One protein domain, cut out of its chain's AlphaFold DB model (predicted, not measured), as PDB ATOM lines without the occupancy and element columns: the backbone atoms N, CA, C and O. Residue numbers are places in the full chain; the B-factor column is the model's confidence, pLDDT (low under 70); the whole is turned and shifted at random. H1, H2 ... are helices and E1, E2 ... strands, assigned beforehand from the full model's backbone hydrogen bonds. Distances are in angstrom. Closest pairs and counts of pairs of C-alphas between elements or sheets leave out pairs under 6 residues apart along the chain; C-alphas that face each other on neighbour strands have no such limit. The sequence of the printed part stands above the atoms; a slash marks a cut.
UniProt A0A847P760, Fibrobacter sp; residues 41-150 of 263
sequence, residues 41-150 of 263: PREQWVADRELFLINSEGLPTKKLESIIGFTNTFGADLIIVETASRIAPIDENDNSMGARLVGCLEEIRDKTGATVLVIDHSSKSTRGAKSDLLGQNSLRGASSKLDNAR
ATOM      1  N   PRO A  41     501.660 396.667 396.838       76.00
ATOM      2  CA  PRO A  41     501.688 396.868 395.398       76.00
ATOM      3  C   PRO A  41     501.588 395.529 394.656       76.00
ATOM      4  O   PRO A  41     501.774 394.453 395.233       76.00
ATOM      5  N   ARG A  42     501.310 395.584 393.349       75.31
ATOM      6  CA  ARG A  42     501.082 394.390 392.520       75.31
ATOM      7  C   ARG A  42     502.258 393.414 392.579       75.31
ATOM      8  O   ARG A  42     502.050 392.208 392.562       75.31
ATOM      9  N   GLU A  43     503.478 393.921 392.640       75.19
ATOM     10  CA  GLU A  43     504.716 393.144 392.642       75.19
ATOM     11  C   GLU A  43     504.821 392.289 393.908       75.19
ATOM     12  O   GLU A  43     505.194 391.120 393.838       75.19
ATOM     13  N   GLN A  44     504.418 392.845 395.056       75.56
ATOM     14  CA  GLN A  44     504.310 392.101 396.312       75.56
ATOM     15  C   GLN A  44     503.091 391.179 396.308       75.56
ATOM     16  O   GLN A  44     503.164 390.060 396.808       75.56
ATOM     17  N   TRP A  45     501.990 391.615 395.687       77.56
ATOM     18  CA  TRP A  45     500.797 390.794 395.531       77.56
ATOM     19  C   TRP A  45     501.093 389.501 394.772       77.56
ATOM     20  O   TRP A  45     500.632 388.455 395.193       77.56
ATOM     21  N   VAL A  46     501.881 389.523 393.696       72.50
ATOM     22  CA  VAL A  46     502.157 388.323 392.877       72.50
ATOM     23  C   VAL A  46     503.359 387.497 393.352       72.50
ATOM     24  O   VAL A  46     503.755 386.552 392.667       72.50
ATOM     25  N   ALA A  47     503.961 387.832 394.497       65.62
ATOM     26  CA  ALA A  47     505.211 387.220 394.957       65.62
ATOM     27  C   ALA A  47     505.105 385.703 395.221       65.62
ATOM     28  O   ALA A  47     506.077 384.973 395.040       65.62
ATOM     29  N   ASP A  48     503.922 385.205 395.581       67.31
ATOM     30  CA  ASP A  48     503.635 383.772 395.755       67.31
ATOM     31  C   ASP A  48     503.216 383.061 394.449       67.31
ATOM     32  O   ASP A  48     502.852 381.887 394.482       67.31
ATOM     33  N   ARG A  49     503.299 383.753 393.300       70.19
ATOM     34  CA  ARG A  49     502.848 383.322 391.960       70.19
ATOM     35  C   ARG A  49     501.344 383.061 391.826       70.19
ATOM     36  O   ARG A  49     500.907 382.668 390.746       70.19
ATOM     37  N   GLU A  50     500.552 383.336 392.858       78.69
ATOM     38  CA  GLU A  50     499.093 383.280 392.805       78.69
ATOM     39  C   GLU A  50     498.549 384.670 392.468       78.69
ATOM     40  O   GLU A  50     498.651 385.618 393.251       78.69
ATOM     41  N   LEU A  51     497.979 384.811 391.271       80.38
ATOM     42  CA  LEU A  51     497.431 386.086 390.796       80.38
ATOM     43  C   LEU A  51     496.085 386.414 391.448       80.38
ATOM     44  O   LEU A  51     495.823 387.572 391.777       80.38
ATOM     45  N   PHE A  52     495.243 385.399 391.635       88.94
ATOM     46  CA  PHE A  52     493.859 385.556 392.065       88.94
ATOM     47  C   PHE A  52     493.636 385.017 393.476       88.94
ATOM     48  O   PHE A  52     494.324 384.104 393.922       88.94
ATOM     49  N   LEU A  53     492.647 385.580 394.165       90.62
ATOM     50  CA  LEU A  53     492.117 385.098 395.437       90.62
ATOM     51  C   LEU A  53     491.348 383.782 395.270       90.62
ATOM     52  O   LEU A  53     491.412 382.922 396.142       90.62
ATOM     53  N   ILE A  54     490.669 383.623 394.132       89.88
ATOM     54  CA  ILE A  54     490.002 382.383 393.723       89.88
ATOM     55  C   ILE A  54     490.503 381.931 392.350       89.88
ATOM     56  O   ILE A  54     490.784 382.760 391.483       89.88
ATOM     57  N   ASN A  55     490.618 380.623 392.139       88.69
ATOM     58  CA  ASN A  55     491.008 380.059 390.847       88.69
ATOM     59  C   ASN A  55     489.824 380.031 389.849       88.69
ATOM     60  O   ASN A  55     488.720 380.480 390.154       88.69
ATOM     61  N   SER A  56     490.040 379.487 388.648       85.00
ATOM     62  CA  SER A  56     488.999 379.344 387.612       85.00
ATOM     63  C   SER A  56     487.847 378.411 387.999       85.00
ATOM     64  O   SER A  56     486.792 378.446 387.378       85.00
ATOM     65  N   GLU A  57     488.039 377.575 389.015       86.44
ATOM     66  CA  GLU A  57     487.005 376.716 389.594       86.44
ATOM     67  C   GLU A  57     486.323 377.397 390.790       86.44
ATOM     68  O   GLU A  57     485.495 376.791 391.462       86.44
ATOM     69  N   GLY A  58     486.658 378.653 391.095       84.75
ATOM     70  CA  GLY A  58     486.127 379.400 392.231       84.75
ATOM     71  C   GLY A  58     486.549 378.861 393.598       84.75
ATOM     72  O   GLY A  58     485.874 379.145 394.584       84.75
ATOM     73  N   LEU A  59     487.623 378.072 393.663       90.31
ATOM     74  CA  LEU A  59     488.226 377.620 394.915       90.31
ATOM     75  C   LEU A  59     489.250 378.654 395.409       90.31
ATOM     76  O   LEU A  59     489.959 379.232 394.575       90.31
ATOM     77  N   PRO A  60     489.368 378.879 396.730       92.19
ATOM     78  CA  PRO A  60     490.378 379.772 397.280       92.19
ATOM     79  C   PRO A  60     491.795 379.346 396.896       92.19
ATOM     80  O   PRO A  60     492.128 378.159 396.893       92.19
ATOM     81  N   THR A  61     492.652 380.320 396.613       92.06
ATOM     82  CA  THR A  61     494.090 380.091 396.430       92.06
ATOM     83  C   THR A  61     494.839 380.331 397.742       92.06
ATOM     84  O   THR A  61     494.276 380.787 398.741       92.06
ATOM     85  N   LYS A  62     496.160 380.112 397.739       90.06
ATOM     86  CA  LYS A  62     497.030 380.457 398.878       90.06
ATOM     87  C   LYS A  62     496.986 381.944 399.243       90.06
ATOM     88  O   LYS A  62     497.362 382.306 400.354       90.06
ATOM     89  N   LYS A  63     496.490 382.797 398.337       89.81
ATOM     90  CA  LYS A  63     496.313 384.228 398.580       89.81
ATOM     91  C   LYS A  63     495.406 384.506 399.772       89.81
ATOM     92  O   LYS A  63     495.669 385.452 400.506       89.81
ATOM     93  N   LEU A  64     494.371 383.687 399.962       92.44
ATOM     94  CA  LEU A  64     493.431 383.830 401.068       92.44
ATOM     95  C   LEU A  64     494.167 383.789 402.413       92.44
ATOM     96  O   LEU A  64     494.106 384.742 403.187       92.44
ATOM     97  N   GLU A  65     494.939 382.727 402.638       92.00
ATOM     98  CA  GLU A  65     495.721 382.543 403.863       92.00
ATOM     99  C   GLU A  65     496.824 383.602 404.006       92.00
ATOM    100  O   GLU A  65     497.055 384.106 405.104       92.00
ATOM    101  N   SER A  66     497.452 384.020 402.900       90.31
ATOM    102  CA  SER A  66     498.423 385.125 402.907       90.31
ATOM    103  C   SER A  66     497.804 386.445 403.380       90.31
ATOM    104  O   SER A  66     498.417 387.149 404.182       90.31
ATOM    105  N   ILE A  67     496.593 386.785 402.919       91.69
ATOM    106  CA  ILE A  67     495.885 387.996 403.358       91.69
ATOM    107  C   ILE A  67     495.527 387.882 404.836       91.69
ATOM    108  O   ILE A  67     495.819 388.799 405.591       91.69
ATOM    109  N   ILE A  68     494.948 386.759 405.268       94.69
ATOM    110  CA  ILE A  68     494.569 386.549 406.674       94.69
ATOM    111  C   ILE A  68     495.788 386.676 407.594       94.69
ATOM    112  O   ILE A  68     495.747 387.410 408.581       94.69
ATOM    113  N   GLY A  69     496.888 385.998 407.254       93.25
ATOM    114  CA  GLY A  69     498.124 386.038 408.031       93.25
ATOM    115  C   GLY A  69     498.717 387.443 408.106       93.25
ATOM    116  O   GLY A  69     499.091 387.897 409.190       93.25
ATOM    117  N   PHE A  70     498.750 388.159 406.977       91.19
ATOM    118  CA  PHE A  70     499.221 389.541 406.947       91.19
ATOM    119  C   PHE A  70     498.326 390.462 407.782       91.19
ATOM    120  O   PHE A  70     498.837 391.185 408.633       91.19
ATOM    121  N   THR A  71     497.007 390.408 407.590       92.94
ATOM    122  CA  THR A  71     496.037 391.241 408.312       92.94
ATOM    123  C   THR A  71     496.131 391.038 409.817       92.94
ATOM    124  O   THR A  71     496.176 392.022 410.546       92.94
ATOM    125  N   ASN A  72     496.229 389.792 410.287       94.06
ATOM    126  CA  ASN A  72     496.369 389.498 411.715       94.06
ATOM    127  C   ASN A  72     497.712 389.974 412.284       94.06
ATOM    128  O   ASN A  72     497.773 390.416 413.425       94.06
ATOM    129  N   THR A  73     498.785 389.902 411.492       92.38
ATOM    130  CA  THR A  73     500.110 390.390 411.908       92.38
ATOM    131  C   THR A  73     500.154 391.915 411.961       92.38
ATOM    132  O   THR A  73     500.766 392.486 412.858       92.38
ATOM    133  N   PHE A  74     499.525 392.576 410.988       90.44
ATOM    134  CA  PHE A  74     499.457 394.031 410.908       90.44
ATOM    135  C   PHE A  74     498.433 394.624 411.886       90.44
ATOM    136  O   PHE A  74     498.622 395.742 412.349       90.44
ATOM    137  N   GLY A  75     497.376 393.879 412.219       91.62
ATOM    138  CA  GLY A  75     496.254 394.354 413.029       91.62
ATOM    139  C   GLY A  75     495.332 395.301 412.259       91.62
ATOM    140  O   GLY A  75     494.961 396.343 412.782       91.62
ATOM    141  N   ALA A  76     495.005 394.985 411.000       91.06
ATOM    142  CA  ALA A  76     494.194 395.880 410.171       91.06
ATOM    143  C   ALA A  76     492.704 395.839 410.552       91.06
ATOM    144  O   ALA A  76     492.101 394.769 410.557       91.06
ATOM    145  N   ASP A  77     492.083 397.006 410.729       93.75
ATOM    146  CA  ASP A  77     490.622 397.129 410.873       93.75
ATOM    147  C   ASP A  77     489.891 397.211 409.518       93.75
ATOM    148  O   ASP A  77     488.701 396.894 409.411       93.75
ATOM    149  N   LEU A  78     490.597 397.644 408.467       93.50
ATOM    150  CA  LEU A  78     490.065 397.856 407.121       93.50
ATOM    151  C   LEU A  78     491.039 397.339 406.059       93.50
ATOM    152  O   LEU A  78     492.214 397.700 406.034       93.50
ATOM    153  N   ILE A  79     490.511 396.548 405.132       93.69
ATOM    154  CA  ILE A  79     491.210 396.055 403.947       93.69
ATOM    155  C   ILE A  79     490.520 396.641 402.721       93.69
ATOM    156  O   ILE A  79     489.321 396.436 402.528       93.69
ATOM    157  N   ILE A  80     491.276 397.334 401.869       91.56
ATOM    158  CA  ILE A  80     490.783 397.855 400.591       91.56
ATOM    159  C   ILE A  80     491.390 397.039 399.455       91.56
ATOM    160  O   ILE A  80     492.609 396.940 399.331       91.56
ATOM    161  N   VAL A  81     490.534 396.476 398.604       89.25
ATOM    162  CA  VAL A  81     490.941 395.704 397.430       89.25
ATOM    163  C   VAL A  81     490.547 396.444 396.155       89.25
ATOM    164  O   VAL A  81     489.367 396.554 395.818       89.25
ATOM    165  N   GLU A  82     491.548 396.909 395.411       84.12
ATOM    166  CA  GLU A  82     491.386 397.574 394.116       84.12
ATOM    167  C   GLU A  82     492.007 396.714 392.998       84.12
ATOM    168  O   GLU A  82     493.220 396.517 392.943       84.12
ATOM    169  N   THR A  83     491.267 396.146 392.048       80.31
ATOM    170  CA  THR A  83     489.808 396.090 391.829       80.31
ATOM    171  C   THR A  83     489.386 394.618 391.723       80.31
ATOM    172  O   THR A  83     490.233 393.767 391.437       80.31
ATOM    173  N   ALA A  84     488.110 394.282 391.928       83.94
ATOM    174  CA  ALA A  84     487.615 392.899 391.973       83.94
ATOM    175  C   ALA A  84     488.052 392.043 390.764       83.94
ATOM    176  O   ALA A  84     488.418 390.881 390.926       83.94
ATOM    177  N   SER A  85     488.081 392.622 389.559       79.31
ATOM    178  CA  SER A  85     488.522 391.937 388.330       79.31
ATOM    179  C   SER A  85     490.000 391.525 388.325       79.31
ATOM    180  O   SER A  85     490.413 390.704 387.511       79.31
ATOM    181  N   ARG A  86     490.820 392.085 389.223       79.56
ATOM    182  CA  ARG A  86     492.238 391.727 389.372       79.56
ATOM    183  C   ARG A  86     492.472 390.599 390.361       79.56
ATOM    184  O   ARG A  86     493.537 389.996 390.314       79.56
ATOM    185  N   ILE A  87     491.510 390.329 391.240       84.06
ATOM    186  CA  ILE A  87     491.642 389.309 392.283       84.06
ATOM    187  C   ILE A  87     490.787 388.073 392.016       84.06
ATOM    188  O   ILE A  87     490.861 387.114 392.774       84.06
ATOM    189  N   ALA A  88     489.997 388.060 390.948       84.88
ATOM    190  CA  ALA A  88     489.226 386.894 390.558       84.88
ATOM    191  C   ALA A  88     488.978 386.885 389.039       84.88
ATOM    192  O   ALA A  88     488.656 387.937 388.477       84.88
ATOM    193  N   PRO A  89     489.069 385.718 388.375       76.75
ATOM    194  CA  PRO A  89     488.784 385.565 386.951       76.75
ATOM    195  C   PRO A  89     487.269 385.484 386.715       76.75
ATOM    196  O   PRO A  89     486.749 384.464 386.275       76.75
ATOM    197  N   ILE A  90     486.540 386.539 387.079       69.19
ATOM    198  CA  ILE A  90     485.076 386.539 387.023       69.19
ATOM    199  C   ILE A  90     484.618 386.911 385.615       69.19
ATOM    200  O   ILE A  90     484.870 388.025 385.156       69.19
ATOM    201  N   ASP A  91     483.896 385.998 384.969       68.50
ATOM    202  CA  ASP A  91     482.985 386.339 383.875       68.50
ATOM    203  C   ASP A  91     481.788 387.097 384.468       68.50
ATOM    204  O   ASP A  91     481.171 386.635 385.428       68.50
ATOM    205  N   GLU A  92     481.454 388.270 383.921       61.84
ATOM    206  CA  GLU A  92     480.329 389.093 384.391       61.84
ATOM    207  C   GLU A  92     478.985 388.343 384.355       61.84
ATOM    208  O   GLU A  92     478.075 388.697 385.103       61.84
ATOM    209  N   ASN A  93     478.872 387.298 383.528       63.16
ATOM    210  CA  ASN A  93     477.673 386.468 383.416       63.16
ATOM    211  C   ASN A  93     477.651 385.283 384.395       63.16
ATOM    212  O   ASN A  93     476.619 384.622 384.532       63.16
ATOM    213  N   ASP A  94     478.762 384.996 385.083       70.56
ATOM    214  CA  ASP A  94     478.849 383.899 386.045       70.56
ATOM    215  C   ASP A  94     478.568 384.385 387.472       70.56
ATOM    216  O   ASP A  94     479.451 384.737 388.265       70.56
ATOM    217  N   ASN A  95     477.285 384.349 387.826       72.81
ATOM    218  CA  ASN A  95     476.819 384.707 389.161       72.81
ATOM    219  C   ASN A  95     477.366 383.786 390.263       72.81
ATOM    220  O   ASN A  95     477.453 384.200 391.422       72.81
ATOM    221  N   SER A  96     477.742 382.550 389.923       79.38
ATOM    222  CA  SER A  96     478.263 381.584 390.888       79.38
ATOM    223  C   SER A  96     479.690 381.929 391.314       79.38
ATOM    224  O   SER A  96     480.011 381.836 392.500       79.38
ATOM    225  N   MET A  97     480.520 382.417 390.386       80.75
ATOM    226  CA  MET A  97     481.865 382.913 390.693       80.75
ATOM    227  C   MET A  97     481.825 384.166 391.562       80.75
ATOM    228  O   MET A  97     482.597 384.274 392.516       80.75
ATOM    229  N   GLY A  98     480.889 385.082 391.293       79.81
ATOM    230  CA  GLY A  98     480.661 386.256 392.140       79.81
ATOM    231  C   GLY A  98     480.339 385.877 393.589       79.81
ATOM    232  O   GLY A  98     480.951 386.409 394.513       79.81
ATOM    233  N   ALA A  99     479.448 384.902 393.792       82.75
ATOM    234  CA  ALA A  99     479.111 384.401 395.125       82.75
ATOM    235  C   ALA A  99     480.306 383.731 395.829       82.75
ATOM    236  O   ALA A  99     480.517 383.957 397.019       82.75
ATOM    237  N   ARG A 100     481.117 382.945 395.105       87.62
ATOM    238  CA  ARG A 100     482.327 382.304 395.660       87.62
ATOM    239  C   ARG A 100     483.388 383.322 396.063       87.62
ATOM    240  O   ARG A 100     483.975 383.184 397.135       87.62
ATOM    241  N   LEU A 101     483.596 384.362 395.250       88.38
ATOM    242  CA  LEU A 101     484.479 385.468 395.617       88.38
ATOM    243  C   LEU A 101     483.997 386.131 396.908       88.38
ATOM    244  O   LEU A 101     484.792 386.312 397.825       88.38
ATOM    245  N   VAL A 102     482.706 386.469 396.994       87.81
ATOM    246  CA  VAL A 102     482.145 387.077 398.207       87.81
ATOM    247  C   VAL A 102     482.334 386.169 399.420       87.81
ATOM    248  O   VAL A 102     482.794 386.657 400.444       87.81
ATOM    249  N   GLY A 103     482.103 384.859 399.293       90.00
ATOM    250  CA  GLY A 103     482.365 383.903 400.373       90.00
ATOM    251  C   GLY A 103     483.822 383.914 400.853       90.00
ATOM    252  O   GLY A 103     484.069 383.921 402.054       90.00
ATOM    253  N   CYS A 104     484.796 384.012 399.940       92.81
ATOM    254  CA  CYS A 104     486.212 384.133 400.317       92.81
ATOM    255  C   CYS A 104     486.514 385.448 401.049       92.81
ATOM    256  O   CYS A 104     487.332 385.480 401.964       92.81
ATOM    257  N   LEU A 105     485.866 386.549 400.654       93.31
ATOM    258  CA  LEU A 105     486.016 387.844 401.323       93.31
ATOM    259  C   LEU A 105     485.370 387.833 402.718       93.31
ATOM    260  O   LEU A 105     485.925 388.410 403.654       93.31
ATOM    261  N   GLU A 106     484.229 387.156 402.874       92.12
ATOM    262  CA  GLU A 106     483.600 386.932 404.180       92.12
ATOM    263  C   GLU A 106     484.488 386.081 405.090       92.12
ATOM    264  O   GLU A 106     484.641 386.418 406.259       92.12
ATOM    265  N   GLU A 107     485.162 385.062 404.551       95.00
ATOM    266  CA  GLU A 107     486.115 384.254 405.315       95.00
ATOM    267  C   GLU A 107     487.298 385.081 405.844       95.00
ATOM    268  O   GLU A 107     487.689 384.917 407.001       95.00
ATOM    269  N   ILE A 108     487.839 386.014 405.044       96.00
ATOM    270  CA  ILE A 108     488.869 386.960 405.514       96.00
ATOM    271  C   ILE A 108     488.333 387.753 406.706       96.00
ATOM    272  O   ILE A 108     488.984 387.821 407.748       96.00
ATOM    273  N   ARG A 109     487.144 388.341 406.564       94.94
ATOM    274  CA  ARG A 109     486.515 389.156 407.607       94.94
ATOM    275  C   ARG A 109     486.233 388.344 408.874       94.94
ATOM    276  O   ARG A 109     486.506 388.826 409.966       94.94
ATOM    277  N   ASP A 110     485.750 387.115 408.752       95.56
ATOM    278  CA  ASP A 110     485.438 386.259 409.902       95.56
ATOM    279  C   ASP A 110     486.702 385.790 410.642       95.56
ATOM    280  O   ASP A 110     486.702 385.716 411.871       95.56
ATOM    281  N   LYS A 111     487.801 385.524 409.921       97.38
ATOM    282  CA  LYS A 111     489.083 385.102 410.513       97.38
ATOM    283  C   LYS A 111     489.937 386.249 411.062       97.38
ATOM    284  O   LYS A 111     490.846 385.985 411.846       97.38
ATOM    285  N   THR A 112     489.695 387.489 410.635       97.00
ATOM    286  CA  THR A 112     490.537 388.649 411.000       97.00
ATOM    287  C   THR A 112     489.804 389.729 411.792       97.00
ATOM    288  O   THR A 112     490.438 390.531 412.463       97.00
ATOM    289  N   GLY A 113     488.474 389.784 411.709       95.50
ATOM    290  CA  GLY A 113     487.666 390.892 412.221       95.50
ATOM    291  C   GLY A 113     487.675 392.146 411.336       95.50
ATOM    292  O   GLY A 113     486.840 393.027 411.541       95.50
ATOM    293  N   ALA A 114     488.551 392.218 410.330       95.69
ATOM    294  CA  ALA A 114     488.692 393.385 409.469       95.69
ATOM    295  C   ALA A 114     487.488 393.569 408.533       95.69
ATOM    296  O   ALA A 114     486.941 392.615 407.971       95.69
ATOM    297  N   THR A 115     487.107 394.822 408.291       94.19
ATOM    298  CA  THR A 115     486.159 395.168 407.226       94.19
ATOM    299  C   THR A 115     486.851 395.029 405.875       94.19
ATOM    300  O   THR A 115     487.935 395.566 405.678       94.19
ATOM    301  N   VAL A 116     486.216 394.351 404.917       93.38
ATOM    302  CA  VAL A 116     486.746 394.214 403.554       93.38
ATOM    303  C   VAL A 116     485.933 395.084 402.599       93.38
ATOM    304  O   VAL A 116     484.754 394.826 402.361       93.38
ATOM    305  N   LEU A 117     486.571 396.113 402.043       92.12
ATOM    306  CA  LEU A 117     486.018 396.978 401.008       92.12
ATOM    307  C   LEU A 117     486.624 396.599 399.657       92.12
ATOM    308  O   LEU A 117     487.832 396.701 399.454       92.12
ATOM    309  N   VAL A 118     485.781 396.197 398.710       88.81
ATOM    310  CA  VAL A 118     486.219 395.859 397.352       88.81
ATOM    311  C   VAL A 118     485.695 396.895 396.374       88.81
ATOM    312  O   VAL A 118     484.496 397.159 396.317       88.81
ATOM    313  N   ILE A 119     486.603 397.462 395.586       87.31
ATOM    314  CA  ILE A 119     486.265 398.358 394.484       87.31
ATOM    315  C   ILE A 119     486.008 397.494 393.253       87.31
ATOM    316  O   ILE A 119     486.825 396.637 392.915       87.31
ATOM    317  N   ASP A 120     484.888 397.714 392.569       81.69
ATOM    318  CA  ASP A 120     484.561 397.033 391.316       81.69
ATOM    319  C   ASP A 120     484.144 398.041 390.244       81.69
ATOM    320  O   ASP A 120     483.687 399.147 390.537       81.69
ATOM    321  N   HIS A 121     484.314 397.659 388.983       77.25
ATOM    322  CA  HIS A 121     483.801 398.443 387.869       77.25
ATOM    323  C   HIS A 121     482.350 398.058 387.585       77.25
ATOM    324  O   HIS A 121     482.020 396.881 387.473       77.25
ATOM    325  N   SER A 122     481.483 399.052 387.386       66.75
ATOM    326  CA  SER A 122     480.169 398.812 386.788       66.75
ATOM    327  C   SER A 122     480.341 398.426 385.314       66.75
ATOM    328  O   SER A 122     481.057 399.123 384.577       66.75
ATOM    329  N   SER A 123     479.654 397.378 384.859       56.09
ATOM    330  CA  SER A 123     479.642 396.988 383.447       56.09
ATOM    331  C   SER A 123     479.051 398.105 382.565       56.09
ATOM    332  O   SER A 123     478.311 398.989 383.006       56.09
ATOM    333  N   LYS A 124     479.423 398.133 381.276       44.97
ATOM    334  CA  LYS A 124     479.005 399.196 380.334       44.97
ATOM    335  C   LYS A 124     477.492 399.218 380.065       44.97
ATOM    336  O   LYS A 124     476.995 400.252 379.619       44.97
ATOM    337  N   SER A 125     476.762 398.132 380.333       41.75
ATOM    338  CA  SER A 125     475.308 398.037 380.121       41.75
ATOM    339  C   SER A 125     474.513 399.006 381.004       41.75
ATOM    340  O   SER A 125     473.480 399.509 380.569       41.75
ATOM    341  N   THR A 126     475.031 399.377 382.179       41.84
ATOM    342  CA  THR A 126     474.402 400.374 383.065       41.84
ATOM    343  C   THR A 126     474.510 401.801 382.512       41.84
ATOM    344  O   THR A 126     473.676 402.649 382.810       41.84
ATOM    345  N   ARG A 127     475.499 402.079 381.647       38.03
ATOM    346  CA  ARG A 127     475.780 403.426 381.108       38.03
ATOM    347  C   ARG A 127     474.861 403.844 379.950       38.03
ATOM    348  O   ARG A 127     474.754 405.033 379.661       38.03
ATOM    349  N   GLY A 128     474.230 402.883 379.268       31.80
ATOM    350  CA  GLY A 128     473.374 403.121 378.094       31.80
ATOM    351  C   GLY A 128     471.872 403.189 378.388       31.80
ATOM    352  O   GLY A 128     471.111 403.703 377.570       31.80
ATOM    353  N   ALA A 129     471.430 402.719 379.555       35.59
ATOM    354  CA  ALA A 129     470.019 402.665 379.923       35.59
ATOM    355  C   ALA A 129     469.538 403.993 380.535       35.59
ATOM    356  O   ALA A 129     469.048 404.039 381.658       35.59
ATOM    357  N   LYS A 130     469.606 405.090 379.767       34.25
ATOM    358  CA  LYS A 130     468.933 406.359 380.118       34.25
ATOM    359  C   LYS A 130     467.393 406.247 380.177       34.25
ATOM    360  O   LYS A 130     466.730 407.249 380.422       34.25
ATOM    361  N   SER A 131     466.811 405.064 379.956       32.25
ATOM    362  CA  SER A 131     465.361 404.848 379.873       32.25
ATOM    363  C   SER A 131     464.760 403.873 380.894       32.25
ATOM    364  O   SER A 131     463.548 403.699 380.866       32.25
ATOM    365  N   ASP A 132     465.538 403.282 381.805       33.19
ATOM    366  CA  ASP A 132     464.998 402.496 382.936       33.19
ATOM    367  C   ASP A 132     465.434 403.126 384.269       33.19
ATOM    368  O   ASP A 132     466.027 402.518 385.160       33.19
ATOM    369  N   LEU A 133     465.132 404.418 384.382       37.31
ATOM    370  CA  LEU A 133     465.131 405.145 385.643       37.31
ATOM    371  C   LEU A 133     464.000 404.581 386.520       37.31
ATOM    372  O   LEU A 133     462.838 404.612 386.115       37.31
ATOM    373  N   LEU A 134     464.353 404.146 387.737       38.06
ATOM    374  CA  LEU A 134     463.464 403.829 388.876       38.06
ATOM    375  C   LEU A 134     462.956 402.381 389.019       38.06
ATOM    376  O   LEU A 134     461.809 402.159 389.415       38.06
ATOM    377  N   GLY A 135     463.797 401.372 388.788       33.22
ATOM    378  CA  GLY A 135     463.447 399.998 389.153       33.22
ATOM    379  C   GLY A 135     464.644 399.171 389.594       33.22
ATOM    380  O   GLY A 135     465.735 399.331 389.057       33.22
ATOM    381  N   GLN A 136     464.399 398.220 390.500       36.81
ATOM    382  CA  GLN A 136     465.304 397.134 390.916       36.81
ATOM    383  C   GLN A 136     466.017 396.412 389.745       36.81
ATOM    384  O   GLN A 136     466.947 395.652 389.977       36.81
ATOM    385  N   ASN A 137     465.625 396.654 388.488       33.72
ATOM    386  CA  ASN A 137     466.245 396.111 387.283       33.72
ATOM    387  C   ASN A 137     467.590 396.759 386.905       33.72
ATOM    388  O   ASN A 137     468.433 396.059 386.354       33.72
ATOM    389  N   SER A 138     467.841 398.036 387.230       37.50
ATOM    390  CA  SER A 138     469.191 398.614 387.071       37.50
ATOM    391  C   SER A 138     470.171 398.046 388.106       37.50
ATOM    392  O   SER A 138     471.356 397.896 387.816       37.50
ATOM    393  N   LEU A 139     469.648 397.653 389.275       36.47
ATOM    394  CA  LEU A 139     470.370 396.940 390.331       36.47
ATOM    395  C   LEU A 139     470.547 395.446 390.034       36.47
ATOM    396  O   LEU A 139     471.619 394.926 390.286       36.47
ATOM    397  N   ARG A 140     469.573 394.771 389.408       35.91
ATOM    398  CA  ARG A 140     469.733 393.381 388.928       35.91
ATOM    399  C   ARG A 140     470.708 393.244 387.753       35.91
ATOM    400  O   ARG A 140     471.140 392.137 387.451       35.91
ATOM    401  N   GLY A 141     471.014 394.345 387.064       35.91
ATOM    402  CA  GLY A 141     472.108 394.426 386.093       35.91
ATOM    403  C   GLY A 141     473.446 394.852 386.708       35.91
ATOM    404  O   GLY A 141     474.470 394.779 386.028       35.91
ATOM    405  N   ALA A 142     473.454 395.304 387.969       45.03
ATOM    406  CA  ALA A 142     474.681 395.483 388.728       45.03
ATOM    407  C   ALA A 142     475.179 394.092 389.131       45.03
ATOM    408  O   ALA A 142     474.384 393.221 389.470       45.03
ATOM    409  N   SER A 143     476.483 393.867 388.982       56.56
ATOM    410  CA  SER A 143     477.099 392.540 389.018       56.56
ATOM    411  C   SER A 143     476.576 391.685 390.176       56.56
ATOM    412  O   SER A 143     476.360 392.182 391.280       56.56
ATOM    413  N   SER A 144     476.445 390.376 389.962       61.28
ATOM    414  CA  SER A 144     476.148 389.374 391.003       61.28
ATOM    415  C   SER A 144     476.924 389.543 392.311       61.28
ATOM    416  O   SER A 144     476.514 389.045 393.355       61.28
ATOM    417  N   LYS A 145     478.047 390.255 392.281       67.75
ATOM    418  CA  LYS A 145     478.844 390.631 393.444       67.75
ATOM    419  C   LYS A 145     478.107 391.607 394.365       67.75
ATOM    420  O   LYS A 145     478.154 391.411 395.573       67.75
ATOM    421  N   LEU A 146     477.398 392.605 393.828       67.81
ATOM    422  CA  LEU A 146     476.607 393.556 394.620       67.81
ATOM    423  C   LEU A 146     475.448 392.850 395.335       67.81
ATOM    424  O   LEU A 146     475.222 393.091 396.517       67.81
ATOM    425  N   ASP A 147     474.785 391.918 394.643       65.38
ATOM    426  CA  ASP A 147     473.703 391.096 395.200       65.38
ATOM    427  C   ASP A 147     474.172 390.154 396.322       65.38
ATOM    428  O   ASP A 147     473.391 389.783 397.198       65.38
ATOM    429  N   ASN A 148     475.446 389.764 396.319       72.00
ATOM    430  CA  ASN A 148     476.023 388.940 397.379       72.00
ATOM    431  C   ASN A 148     476.704 389.778 398.478       72.00
ATOM    432  O   ASN A 148     476.857 389.293 399.595       72.00
ATOM    433  N   ALA A 149     477.080 391.030 398.204       76.94
ATOM    434  CA  ALA A 149     477.731 391.905 399.172       76.94
ATOM    435  C   ALA A 149     476.784 392.319 400.307       76.94
ATOM    436  O   ALA A 149     475.583 392.515 400.110       76.94
ATOM    437  N   ARG A 150     477.343 392.532 401.505       78.00
ATOM    438  CA  ARG A 150     476.571 392.978 402.679       78.00
ATOM    439  C   ARG A 150     476.070 394.418 402.558       78.00
ATOM    440  O   ARG A 150     475.067 394.802 403.161       78.00
TER     441      ARG A 150
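This is residues 41 to 150 of the 263 residues of a protein of Fibrobacter sp (UniProt A0A847P760). A small parallel two-stranded ribbon, E1 and E2, is covered by the long helix H4, chiefly over E2; H2 packs beside the later part of H4, residues 104 to 112, and the short H7 packs on its earlier part, residues 95 to 102. After E2 a loose arm with the short helices H5 and H6 reaches out, its tip at residues 130 to 137 sticking out freely, and then folds back to H7. The printed part has 110 residues, with elements in the order H1 H2 E1 H3 H4 E2 H5 H6 H7, seven helices and two strands, and its class is mostly helix. It is compact by its radius of gyration of the C-alphas, 15.2 A, yet elongated in outline, spanning 49 by 26 by 23 A.

Look first at E1, residues 78 to 82, and E2, residues 115 to 119, which are parallel neighbours at 16 degrees. Across them N 79 and O 115 are 2.8 A apart and N 119 and O 81 2.9 A, both within hydrogen-bond range. With H3, residues 84 to 87, and H4, residues 95 to 112, between them, they form a strand-helix-strand unit, two parallel neighbour strands joined through helices, with a right-handed crossover. The closest C-alphas of H4 and E2 are those of Arg 109 and Thr 115, 6.0 A apart. Next find H2, residues 62 to 74: it touches residues 104 to 112 of H4 alone, the closest C-alphas being those of Ile 68 and Ile 108 at 5.8 A, and the two run the same way at a shallow tilt of 31 degrees. H7, residues 144 to 148, touches residues 95 to 102 of H4 alone, the closest C-alphas being those of Gly 98 and Lys 145 at 4.9 A. H6, residues 136 to 140, is close to H5, residues 125 to 128, but not clearly touching, with the C-alphas of Thr 126 and Ser 138 closest at 6.8 A. H1, residues 42 to 45, touches no helix. Every O i to N i+4 pair is within hydrogen-bond range in H2, H4, H6 and H7; H1, H3 and H5 are too short for one.

Find C-alpha 78 at (490.065, 397.856, 407.121), where E1 begins; E1 and E2 each measure 13.1 A from first to last C-alpha. H4 starts at C-alpha 95, (476.819, 384.707, 389.161), and runs 26.1 A; H2 runs 18.3 A. The short helices measure 4.7 A in H1, 5.4 A in H3, 5.8 A in H5, 6.1 A in H6 and 6.4 A in H7, which ends at C-alpha 148, (476.023, 388.940, 397.379).

The C-alphas farthest apart are those of Thr 73 and Ser 131, 49.4 A. The printed part has no cut, and the link from H1 to H2, 16 residues, is long. The mean pLDDT of the printed part is 75.6; look for values under 70 at residues 47 to 48, 90 to 93 and 122 to 147.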